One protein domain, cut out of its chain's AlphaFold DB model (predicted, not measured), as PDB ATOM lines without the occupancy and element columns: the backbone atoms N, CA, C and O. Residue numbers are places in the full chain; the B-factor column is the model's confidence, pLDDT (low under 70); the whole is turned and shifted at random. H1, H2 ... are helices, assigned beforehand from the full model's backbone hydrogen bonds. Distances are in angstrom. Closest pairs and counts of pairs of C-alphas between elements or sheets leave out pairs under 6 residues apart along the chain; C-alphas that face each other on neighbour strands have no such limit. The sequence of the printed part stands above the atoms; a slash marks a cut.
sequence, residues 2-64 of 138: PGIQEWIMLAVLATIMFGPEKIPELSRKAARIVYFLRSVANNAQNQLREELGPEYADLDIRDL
ATOM      1  N   PRO A   2     -25.470   1.132 -36.487       81.88
ATOM      2  CA  PRO A   2     -25.537   2.097 -37.583       81.88
ATOM      3  C   PRO A   2     -26.011   1.393 -38.858       81.88
ATOM      4  O   PRO A   2     -25.564   0.280 -39.150       81.88
ATOM      5  N   GLY A   3     -26.944   2.011 -39.579       93.06
ATOM      6  CA  GLY A   3     -27.429   1.494 -40.849       93.06
ATOM      7  C   GLY A   3     -26.429   1.767 -41.970       93.06
ATOM      8  O   GLY A   3     -25.548   2.618 -41.859       93.06
ATOM      9  N   ILE A   4     -26.585   1.068 -43.097       95.25
ATOM     10  CA  ILE A   4     -25.815   1.351 -44.325       95.25
ATOM     11  C   ILE A   4     -25.987   2.823 -44.755       95.25
ATOM     12  O   ILE A   4     -25.051   3.434 -45.263       95.25
ATOM     13  N   GLN A   5     -27.149   3.417 -44.479       95.31
ATOM     14  CA  GLN A   5     -27.459   4.830 -44.727       95.31
ATOM     15  C   GLN A   5     -26.523   5.813 -43.994       95.31
ATOM     16  O   GLN A   5     -26.068   6.773 -44.613       95.31
ATOM     17  N   GLU A   6     -26.170   5.568 -42.724       93.69
ATOM     18  CA  GLU A   6     -25.240   6.425 -41.980       93.69
ATOM     19  C   GLU A   6     -23.842   6.396 -42.608       93.69
ATOM     20  O   GLU A   6     -23.201   7.435 -42.752       93.69
ATOM     21  N   TRP A   7     -23.375   5.225 -43.049       95.44
ATOM     22  CA  TRP A   7     -22.085   5.102 -43.734       95.44
ATOM     23  C   TRP A   7     -22.063   5.829 -45.076       95.44
ATOM     24  O   TRP A   7     -21.073   6.481 -45.405       95.44
ATOM     25  N   ILE A   8     -23.160   5.759 -45.834       95.44
ATOM     26  CA  ILE A   8     -23.312   6.515 -47.080       95.44
ATOM     27  C   ILE A   8     -23.272   8.020 -46.790       95.44
ATOM     28  O   ILE A   8     -22.557   8.747 -47.476       95.44
ATOM     29  N   MET A   9     -23.968   8.487 -45.749       95.69
ATOM     30  CA  MET A   9     -23.945   9.896 -45.344       95.69
ATOM     31  C   MET A   9     -22.526  10.363 -44.991       95.69
ATOM     32  O   MET A   9     -22.092  11.412 -45.469       95.69
ATOM     33  N   LEU A  10     -21.774   9.570 -44.220       94.56
ATOM     34  CA  LEU A  10     -20.377   9.868 -43.889       94.56
ATOM     35  C   LEU A  10     -19.480   9.899 -45.131       94.56
ATOM     36  O   LEU A  10     -18.638  10.786 -45.254       94.56
ATOM     37  N   ALA A  11     -19.669   8.971 -46.070       92.88
ATOM     38  CA  ALA A  11     -18.908   8.940 -47.315       92.88
ATOM     39  C   ALA A  11     -19.180  10.177 -48.188       92.88
ATOM     40  O   ALA A  11     -18.247  10.761 -48.743       92.88
ATOM     41  N   VAL A  12     -20.440  10.613 -48.274       94.50
ATOM     42  CA  VAL A  12     -20.823  11.846 -48.979       94.50
ATOM     43  C   VAL A  12     -20.214  13.067 -48.291       94.50
ATOM     44  O   VAL A  12     -19.598  13.895 -48.961       94.50
ATOM     45  N   LEU A  13     -20.304  13.156 -46.961       94.94
ATOM     46  CA  LEU A  13     -19.719  14.257 -46.193       94.94
ATOM     47  C   LEU A  13     -18.196  14.333 -46.378       94.94
ATOM     48  O   LEU A  13     -17.659  15.401 -46.663       94.94
ATOM     49  N   ALA A  14     -17.504  13.194 -46.290       92.50
ATOM     50  CA  ALA A  14     -16.069  13.107 -46.539       92.50
ATOM     51  C   ALA A  14     -15.717  13.522 -47.976       92.50
ATOM     52  O   ALA A  14     -14.742  14.237 -48.199       92.50
ATOM     53  N   THR A  15     -16.535  13.132 -48.952       92.62
ATOM     54  CA  THR A  15     -16.348  13.515 -50.357       92.62
ATOM     55  C   THR A  15     -16.492  15.020 -50.565       92.62
ATOM     56  O   THR A  15     -15.717  15.594 -51.321       92.62
ATOM     57  N   ILE A  16     -17.434  15.680 -49.889       94.06
ATOM     58  CA  ILE A  16     -17.601  17.141 -49.965       94.06
ATOM     59  C   ILE A  16     -16.430  17.858 -49.283       94.06
ATOM     60  O   ILE A  16     -15.895  18.819 -49.827       94.06
ATOM     61  N   MET A  17     -16.007  17.378 -48.110       92.62
ATOM     62  CA  MET A  17     -14.945  17.997 -47.317       92.62
ATOM     63  C   MET A  17     -13.565  17.878 -47.981       92.62
ATOM     64  O   MET A  17     -12.808  18.844 -48.035       92.62
ATOM     65  N   PHE A  18     -13.225  16.689 -48.481       89.81
ATOM     66  CA  PHE A  18     -11.912  16.404 -49.062       89.81
ATOM     67  C   PHE A  18     -11.884  16.519 -50.594       89.81
ATOM     68  O   PHE A  18     -10.816  16.711 -51.176       89.81
ATOM     69  N   GLY A  19     -13.035  16.405 -51.256       89.81
ATOM     70  CA  GLY A  19     -13.175  16.330 -52.709       89.81
ATOM     71  C   GLY A  19     -13.143  14.883 -53.245       89.81
ATOM     72  O   GLY A  19     -12.315  14.079 -52.797       89.81
ATOM     73  N   PRO A  20     -13.978  14.537 -54.249       88.25
ATOM     74  CA  PRO A  20     -14.067  13.180 -54.817       88.25
ATOM     75  C   PRO A  20     -12.768  12.694 -55.465       88.25
ATOM     76  O   PRO A  20     -12.505  11.497 -55.502       88.25
ATOM     77  N   GLU A  21     -11.928  13.620 -55.921       88.88
ATOM     78  CA  GLU A  21     -10.635  13.329 -56.545       88.88
ATOM     79  C   GLU A  21      -9.571  12.881 -55.523       88.88
ATOM     80  O   GLU A  21      -8.694  12.077 -55.840       88.88
ATOM     81  N   LYS A  22      -9.640  13.360 -54.269       88.06
ATOM     82  CA  LYS A  22      -8.579  13.122 -53.272       88.06
ATOM     83  C   LYS A  22      -8.704  11.779 -52.558       88.06
ATOM     84  O   LYS A  22      -7.685  11.151 -52.275       88.06
ATOM     85  N   ILE A  23      -9.926  11.315 -52.289       88.44
ATOM     86  CA  ILE A  23     -10.209  10.025 -51.632       88.44
ATOM     87  C   ILE A  23      -9.536   8.835 -52.352       88.44
ATOM     88  O   ILE A  23      -8.827   8.072 -51.684       88.44
ATOM     89  N   PRO A  24      -9.690   8.642 -53.681       86.69
ATOM     90  CA  PRO A  24      -9.074   7.515 -54.378       86.69
ATOM     91  C   PRO A  24      -7.547   7.623 -54.401       86.69
ATOM     92  O   PRO A  24      -6.859   6.608 -54.289       86.69
ATOM     93  N   GLU A  25      -6.997   8.833 -54.503       89.12
ATOM     94  CA  GLU A  25      -5.551   9.047 -54.482       89.12
ATOM     95  C   GLU A  25      -4.946   8.727 -53.104       89.12
ATOM     96  O   GLU A  25      -3.957   7.991 -53.019       89.12
ATOM     97  N   LEU A  26      -5.567   9.206 -52.016       90.25
ATOM     98  CA  LEU A  26      -5.157   8.894 -50.641       90.25
ATOM     99  C   LEU A  26      -5.275   7.399 -50.346       90.25
ATOM    100  O   LEU A  26      -4.341   6.803 -49.813       90.25
ATOM    101  N   SER A  27      -6.387   6.781 -50.746       91.50
ATOM    102  CA  SER A  27      -6.624   5.346 -50.554       91.50
ATOM    103  C   SER A  27      -5.557   4.505 -51.252       91.50
ATOM    104  O   SER A  27      -5.030   3.561 -50.669       91.50
ATOM    105  N   ARG A  28      -5.170   4.875 -52.480       93.56
ATOM    106  CA  ARG A  28      -4.097   4.194 -53.221       93.56
ATOM    107  C   ARG A  28      -2.738   4.331 -52.533       93.56
ATOM    108  O   ARG A  28      -1.982   3.360 -52.496       93.56
ATOM    109  N   LYS A  29      -2.421   5.508 -51.982       93.62
ATOM    110  CA  LYS A  29      -1.181   5.732 -51.215       93.62
ATOM    111  C   LYS A  29      -1.168   4.895 -49.936       93.62
ATOM    112  O   LYS A  29      -0.198   4.181 -49.697       93.62
ATOM    113  N   ALA A  30      -2.260   4.913 -49.175       93.94
ATOM    114  CA  ALA A  30      -2.415   4.106 -47.967       93.94
ATOM    115  C   ALA A  30      -2.307   2.604 -48.266       93.94
ATOM    116  O   ALA A  30      -1.544   1.902 -47.611       93.94
ATOM    117  N   ALA A  31      -2.983   2.122 -49.313       94.81
ATOM    118  CA  ALA A  31      -2.892   0.730 -49.742       94.81
ATOM    119  C   ALA A  31      -1.440   0.333 -50.038       94.81
ATOM    120  O   ALA A  31      -0.974  -0.695 -49.557       94.81
ATOM    121  N   ARG A  32      -0.687   1.171 -50.761       94.88
ATOM    122  CA  ARG A  32       0.730   0.910 -51.057       94.88
ATOM    123  C   ARG A  32       1.575   0.790 -49.787       94.88
ATOM    124  O   ARG A  32       2.407  -0.107 -49.718       94.88
ATOM    125  N   ILE A  33       1.342   1.652 -48.797       95.25
ATOM    126  CA  ILE A  33       2.026   1.590 -47.497       95.25
ATOM    127  C   ILE A  33       1.682   0.283 -46.779       95.25
ATOM    128  O   ILE A  33       2.580  -0.396 -46.298       95.25
ATOM    129  N   VAL A  34       0.407  -0.113 -46.761       94.00
ATOM    130  CA  VAL A  34      -0.034  -1.370 -46.139       94.00
ATOM    131  C   VAL A  34       0.610  -2.580 -46.816       94.00
ATOM    132  O   VAL A  34       1.131  -3.461 -46.135       94.00
ATOM    133  N   TYR A  35       0.630  -2.621 -48.150       93.38
ATOM    134  CA  TYR A  35       1.284  -3.697 -48.897       93.38
ATOM    135  C   TYR A  35       2.795  -3.742 -48.651       93.38
ATOM    136  O   TYR A  35       3.352  -4.826 -48.495       93.38
ATOM    137  N   PHE A  36       3.446  -2.581 -48.584       92.44
ATOM    138  CA  PHE A  36       4.868  -2.476 -48.273       92.44
ATOM    139  C   PHE A  36       5.174  -2.936 -46.843       92.44
ATOM    140  O   PHE A  36       6.079  -3.731 -46.627       92.44
ATOM    141  N   LEU A  37       4.380  -2.517 -45.859       91.44
ATOM    142  CA  LEU A  37       4.552  -2.947 -44.474       91.44
ATOM    143  C   LEU A  37       4.345  -4.462 -44.332       91.44
ATOM    144  O   LEU A  37       5.133  -5.139 -43.676       91.44
ATOM    145  N   ARG A  38       3.334  -5.015 -45.017       87.88
ATOM    146  CA  ARG A  38       3.088  -6.464 -45.097       87.88
ATOM    147  C   ARG A  38       4.291  -7.202 -45.693       87.88
ATOM    148  O   ARG A  38       4.646  -8.264 -45.185       87.88
ATOM    149  N   SER A  39       4.896  -6.683 -46.764       88.62
ATOM    150  CA  SER A  39       6.040  -7.332 -47.413       88.62
ATOM    151  C   SER A  39       7.309  -7.254 -46.564       88.62
ATOM    152  O   SER A  39       7.989  -8.267 -46.427       88.62
ATOM    153  N   VAL A  40       7.586  -6.106 -45.939       89.88
ATOM    154  CA  VAL A  40       8.713  -5.920 -45.010       89.88
ATOM    155  C   VAL A  40       8.582  -6.853 -43.808       89.88
ATOM    156  O   VAL A  40       9.538  -7.554 -43.492       89.88
ATOM    157  N   ALA A  41       7.395  -6.937 -43.199       85.62
ATOM    158  CA  ALA A  41       7.137  -7.837 -42.075       85.62
ATOM    159  C   ALA A  41       7.377  -9.311 -42.444       85.62
ATOM    160  O   ALA A  41       8.071 -10.025 -41.725       85.62
ATOM    161  N   ASN A  42       6.868  -9.760 -43.599       83.94
ATOM    162  CA  ASN A  42       7.104 -11.127 -44.077       83.94
ATOM    163  C   ASN A  42       8.587 -11.398 -44.381       83.94
ATOM    164  O   ASN A  42       9.075 -12.497 -44.133       83.94
ATOM    165  N   ASN A  43       9.301 -10.421 -44.948       85.44
ATOM    166  CA  ASN A  43      10.701 -10.585 -45.333       85.44
ATOM    167  C   ASN A  43      11.625 -10.622 -44.106       85.44
ATOM    168  O   ASN A  43      12.489 -11.488 -44.016       85.44
ATOM    169  N   ALA A  44      11.384  -9.746 -43.127       81.06
ATOM    170  CA  ALA A  44      12.070  -9.779 -41.840       81.06
ATOM    171  C   ALA A  44      11.816 -11.110 -41.117       81.06
ATOM    172  O   ALA A  44      12.760 -11.756 -40.679       81.06
ATOM    173  N   GLN A  45      10.567 -11.588 -41.080       76.81
ATOM    174  CA  GLN A  45      10.243 -12.889 -40.485       76.81
ATOM    175  C   GLN A  45      10.986 -14.050 -41.168       76.81
ATOM    176  O   GLN A  45      11.418 -14.985 -40.496       76.81
ATOM    177  N   ASN A  46      11.159 -14.001 -42.493       80.06
ATOM    178  CA  ASN A  46      11.940 -15.005 -43.219       80.06
ATOM    179  C   ASN A  46      13.433 -14.950 -42.865       80.06
ATOM    180  O   ASN A  46      14.006 -16.001 -42.598       80.06
ATOM    181  N   GLN A  47      14.029 -13.756 -42.803       77.88
ATOM    182  CA  GLN A  47      15.447 -13.571 -42.456       77.88
ATOM    183  C   GLN A  47      15.744 -13.998 -41.013       77.88
ATOM    184  O   GLN A  47      16.699 -14.725 -40.767       77.88
ATOM    185  N   LEU A  48      14.877 -13.634 -40.062       72.00
ATOM    186  CA  LEU A  48      15.003 -14.050 -38.662       72.00
ATOM    187  C   LEU A  48      14.875 -15.578 -38.515       72.00
ATOM    188  O   LEU A  48      15.599 -16.180 -37.728       72.00
ATOM    189  N   ARG A  49      13.996 -16.218 -39.302       72.31
ATOM    190  CA  ARG A  49      13.845 -17.684 -39.324       72.31
ATOM    191  C   ARG A  49      15.066 -18.395 -39.917       72.31
ATOM    192  O   ARG A  49      15.392 -19.493 -39.469       72.31
ATOM    193  N   GLU A  50      15.700 -17.811 -40.932       77.00
ATOM    194  CA  GLU A  50      16.884 -18.380 -41.588       77.00
ATOM    195  C   GLU A  50      18.156 -18.234 -40.747       77.00
ATOM    196  O   GLU A  50      18.948 -19.172 -40.704       77.00
ATOM    197  N   GLU A  51      18.342 -17.109 -40.050       74.56
ATOM    198  CA  GLU A  51      19.587 -16.841 -39.317       74.56
ATOM    199  C   GLU A  51      19.576 -17.296 -37.852       74.56
ATOM    200  O   GLU A  51      20.635 -17.597 -37.303       74.56
ATOM    201  N   LEU A  52      18.408 -17.381 -37.206       64.56
ATOM    202  CA  LEU A  52      18.319 -17.651 -35.761       64.56
ATOM    203  C   LEU A  52      17.637 -18.985 -35.416       64.56
ATOM    204  O   LEU A  52      17.499 -19.328 -34.242       64.56
ATOM    205  N   GLY A  53      17.270 -19.778 -36.425       64.00
ATOM    206  CA  GLY A  53      16.610 -21.069 -36.246       64.00
ATOM    207  C   GLY A  53      15.119 -20.952 -35.889       64.00
ATOM    208  O   GLY A  53      14.611 -19.870 -35.587       64.00
ATOM    209  N   PRO A  54      14.376 -22.074 -35.938       61.75
ATOM    210  CA  PRO A  54      12.920 -22.097 -35.787       61.75
ATOM    211  C   PRO A  54      12.400 -21.597 -34.427       61.75
ATOM    212  O   PRO A  54      11.203 -21.355 -34.314       61.75
ATOM    213  N   GLU A  55      13.263 -21.382 -33.428       58.22
ATOM    214  CA  GLU A  55      12.858 -20.934 -32.085       58.22
ATOM    215  C   GLU A  55      12.428 -19.457 -31.997       58.22
ATOM    216  O   GLU A  55      11.745 -19.088 -31.048       58.22
ATOM    217  N   TYR A  56      12.737 -18.613 -32.991       55.50
ATOM    218  CA  TYR A  56      12.281 -17.207 -33.026       55.50
ATOM    219  C   TYR A  56      11.118 -16.964 -34.001       55.50
ATOM    220  O   TYR A  56      10.627 -15.841 -34.121       55.50
ATOM    221  N   ALA A  57      10.644 -18.011 -34.688       56.28
ATOM    222  CA  ALA A  57       9.468 -17.943 -35.559       56.28
ATOM    223  C   ALA A  57       8.148 -17.777 -34.776       56.28
ATOM    224  O   ALA A  57       7.154 -17.351 -35.367       56.28
ATOM    225  N   ASP A  58       8.179 -18.067 -33.470       55.97
ATOM    226  CA  ASP A  58       7.074 -17.919 -32.515       55.97
ATOM    227  C   ASP A  58       7.043 -16.543 -31.821       55.97
ATOM    228  O   ASP A  58       6.181 -16.298 -30.977       55.97
ATOM    229  N   LEU A  59       7.930 -15.600 -32.186       53.34
ATOM    230  CA  LEU A  59       7.704 -14.192 -31.851       53.34
ATOM    231  C   LEU A  59       6.574 -13.655 -32.734       53.34
ATOM    232  O   LEU A  59       6.696 -13.311 -33.909       53.34
ATOM    233  N   ASP A  60       5.430 -13.696 -32.091       55.25
ATOM    234  CA  ASP A  60       4.083 -13.673 -32.583       55.25
ATOM    235  C   ASP A  60       3.650 -12.328 -33.205       55.25
ATOM    236  O   ASP A  60       2.979 -11.505 -32.589       55.25
ATOM    237  N   ILE A  61       4.033 -12.078 -34.462       51.41
ATOM    238  CA  ILE A  61       3.526 -10.930 -35.249       51.41
ATOM    239  C   ILE A  61       2.154 -11.240 -35.886       51.41
ATOM    240  O   ILE A  61       1.469 -10.344 -36.384       51.41
ATOM    241  N   ARG A  62       1.720 -12.508 -35.882       51.97
ATOM    242  CA  ARG A  62       0.456 -12.944 -36.501       51.97
ATOM    243  C   ARG A  62      -0.723 -12.973 -35.529       51.97
ATOM    244  O   ARG A  62      -1.837 -12.760 -36.002       51.97
ATOM    245  N   ASP A  63      -0.482 -13.187 -34.238       55.09
ATOM    246  CA  ASP A  63      -1.514 -13.331 -33.203       55.09
ATOM    247  C   ASP A  63      -1.477 -12.222 -32.138       55.09
ATOM    248  O   ASP A  63      -2.470 -12.015 -31.431       55.09
ATOM    249  N   LEU A  64      -0.442 -11.369 -32.100       54.91
ATOM    250  CA  LEU A  64      -0.604 -10.067 -31.460       54.91
ATOM    251  C   LEU A  64      -1.443  -9.165 -32.362       54.91
ATOM    252  O   LEU A  64      -0.948  -8.395 -33.185       54.91
TER     253      LEU A  64
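AT A GLANCE: This is residues 2 to 64 of the 138 residues of the protein "Twin-arginine translocation protein TatB" of Luteococcus japonicus LSP_Lj1 (UniProt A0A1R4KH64). Two helices meet near their ends as an L, a shorter arm H1 and a long straight arm H2, and an unnamed tail, residues 53 to 64, folds back from the far end of H2. The printed part has 63 residues with two named helices, H1 then H2, no named strand, and is all helix. It is extended, with a radius of gyration of the C-alphas of 19.2 A, and only just flat, spanning 53 by 27 by 12 A.

HOW THE PARTS SIT: Start with H1, residues 4 to 18, and pass the tight link of 3 residues into H2, residues 22 to 52. The helices are close but not clearly touching; their closest C-alphas, Thr 15 and Ile 23, are 7.2 A apart. Their lines are about perpendicular, at 78 degrees. In both helices every O i to N i+4 pair is within hydrogen-bond range.

IN THESE COORDINATES: Find C-alpha 4 at (-25.815, 1.351, -44.325); from there H1 runs 21.0 A to Phe 18. H2 runs 44.5 A from Lys 22 to C-alpha 52 at (18.319, -17.651, -35.761).

THE WHOLE: The C-alphas farthest apart, Ile 16 and Gly 53, are 53.1 A apart. The printed part has no cut. Look for pLDDT under 70 at residues 52 to 64.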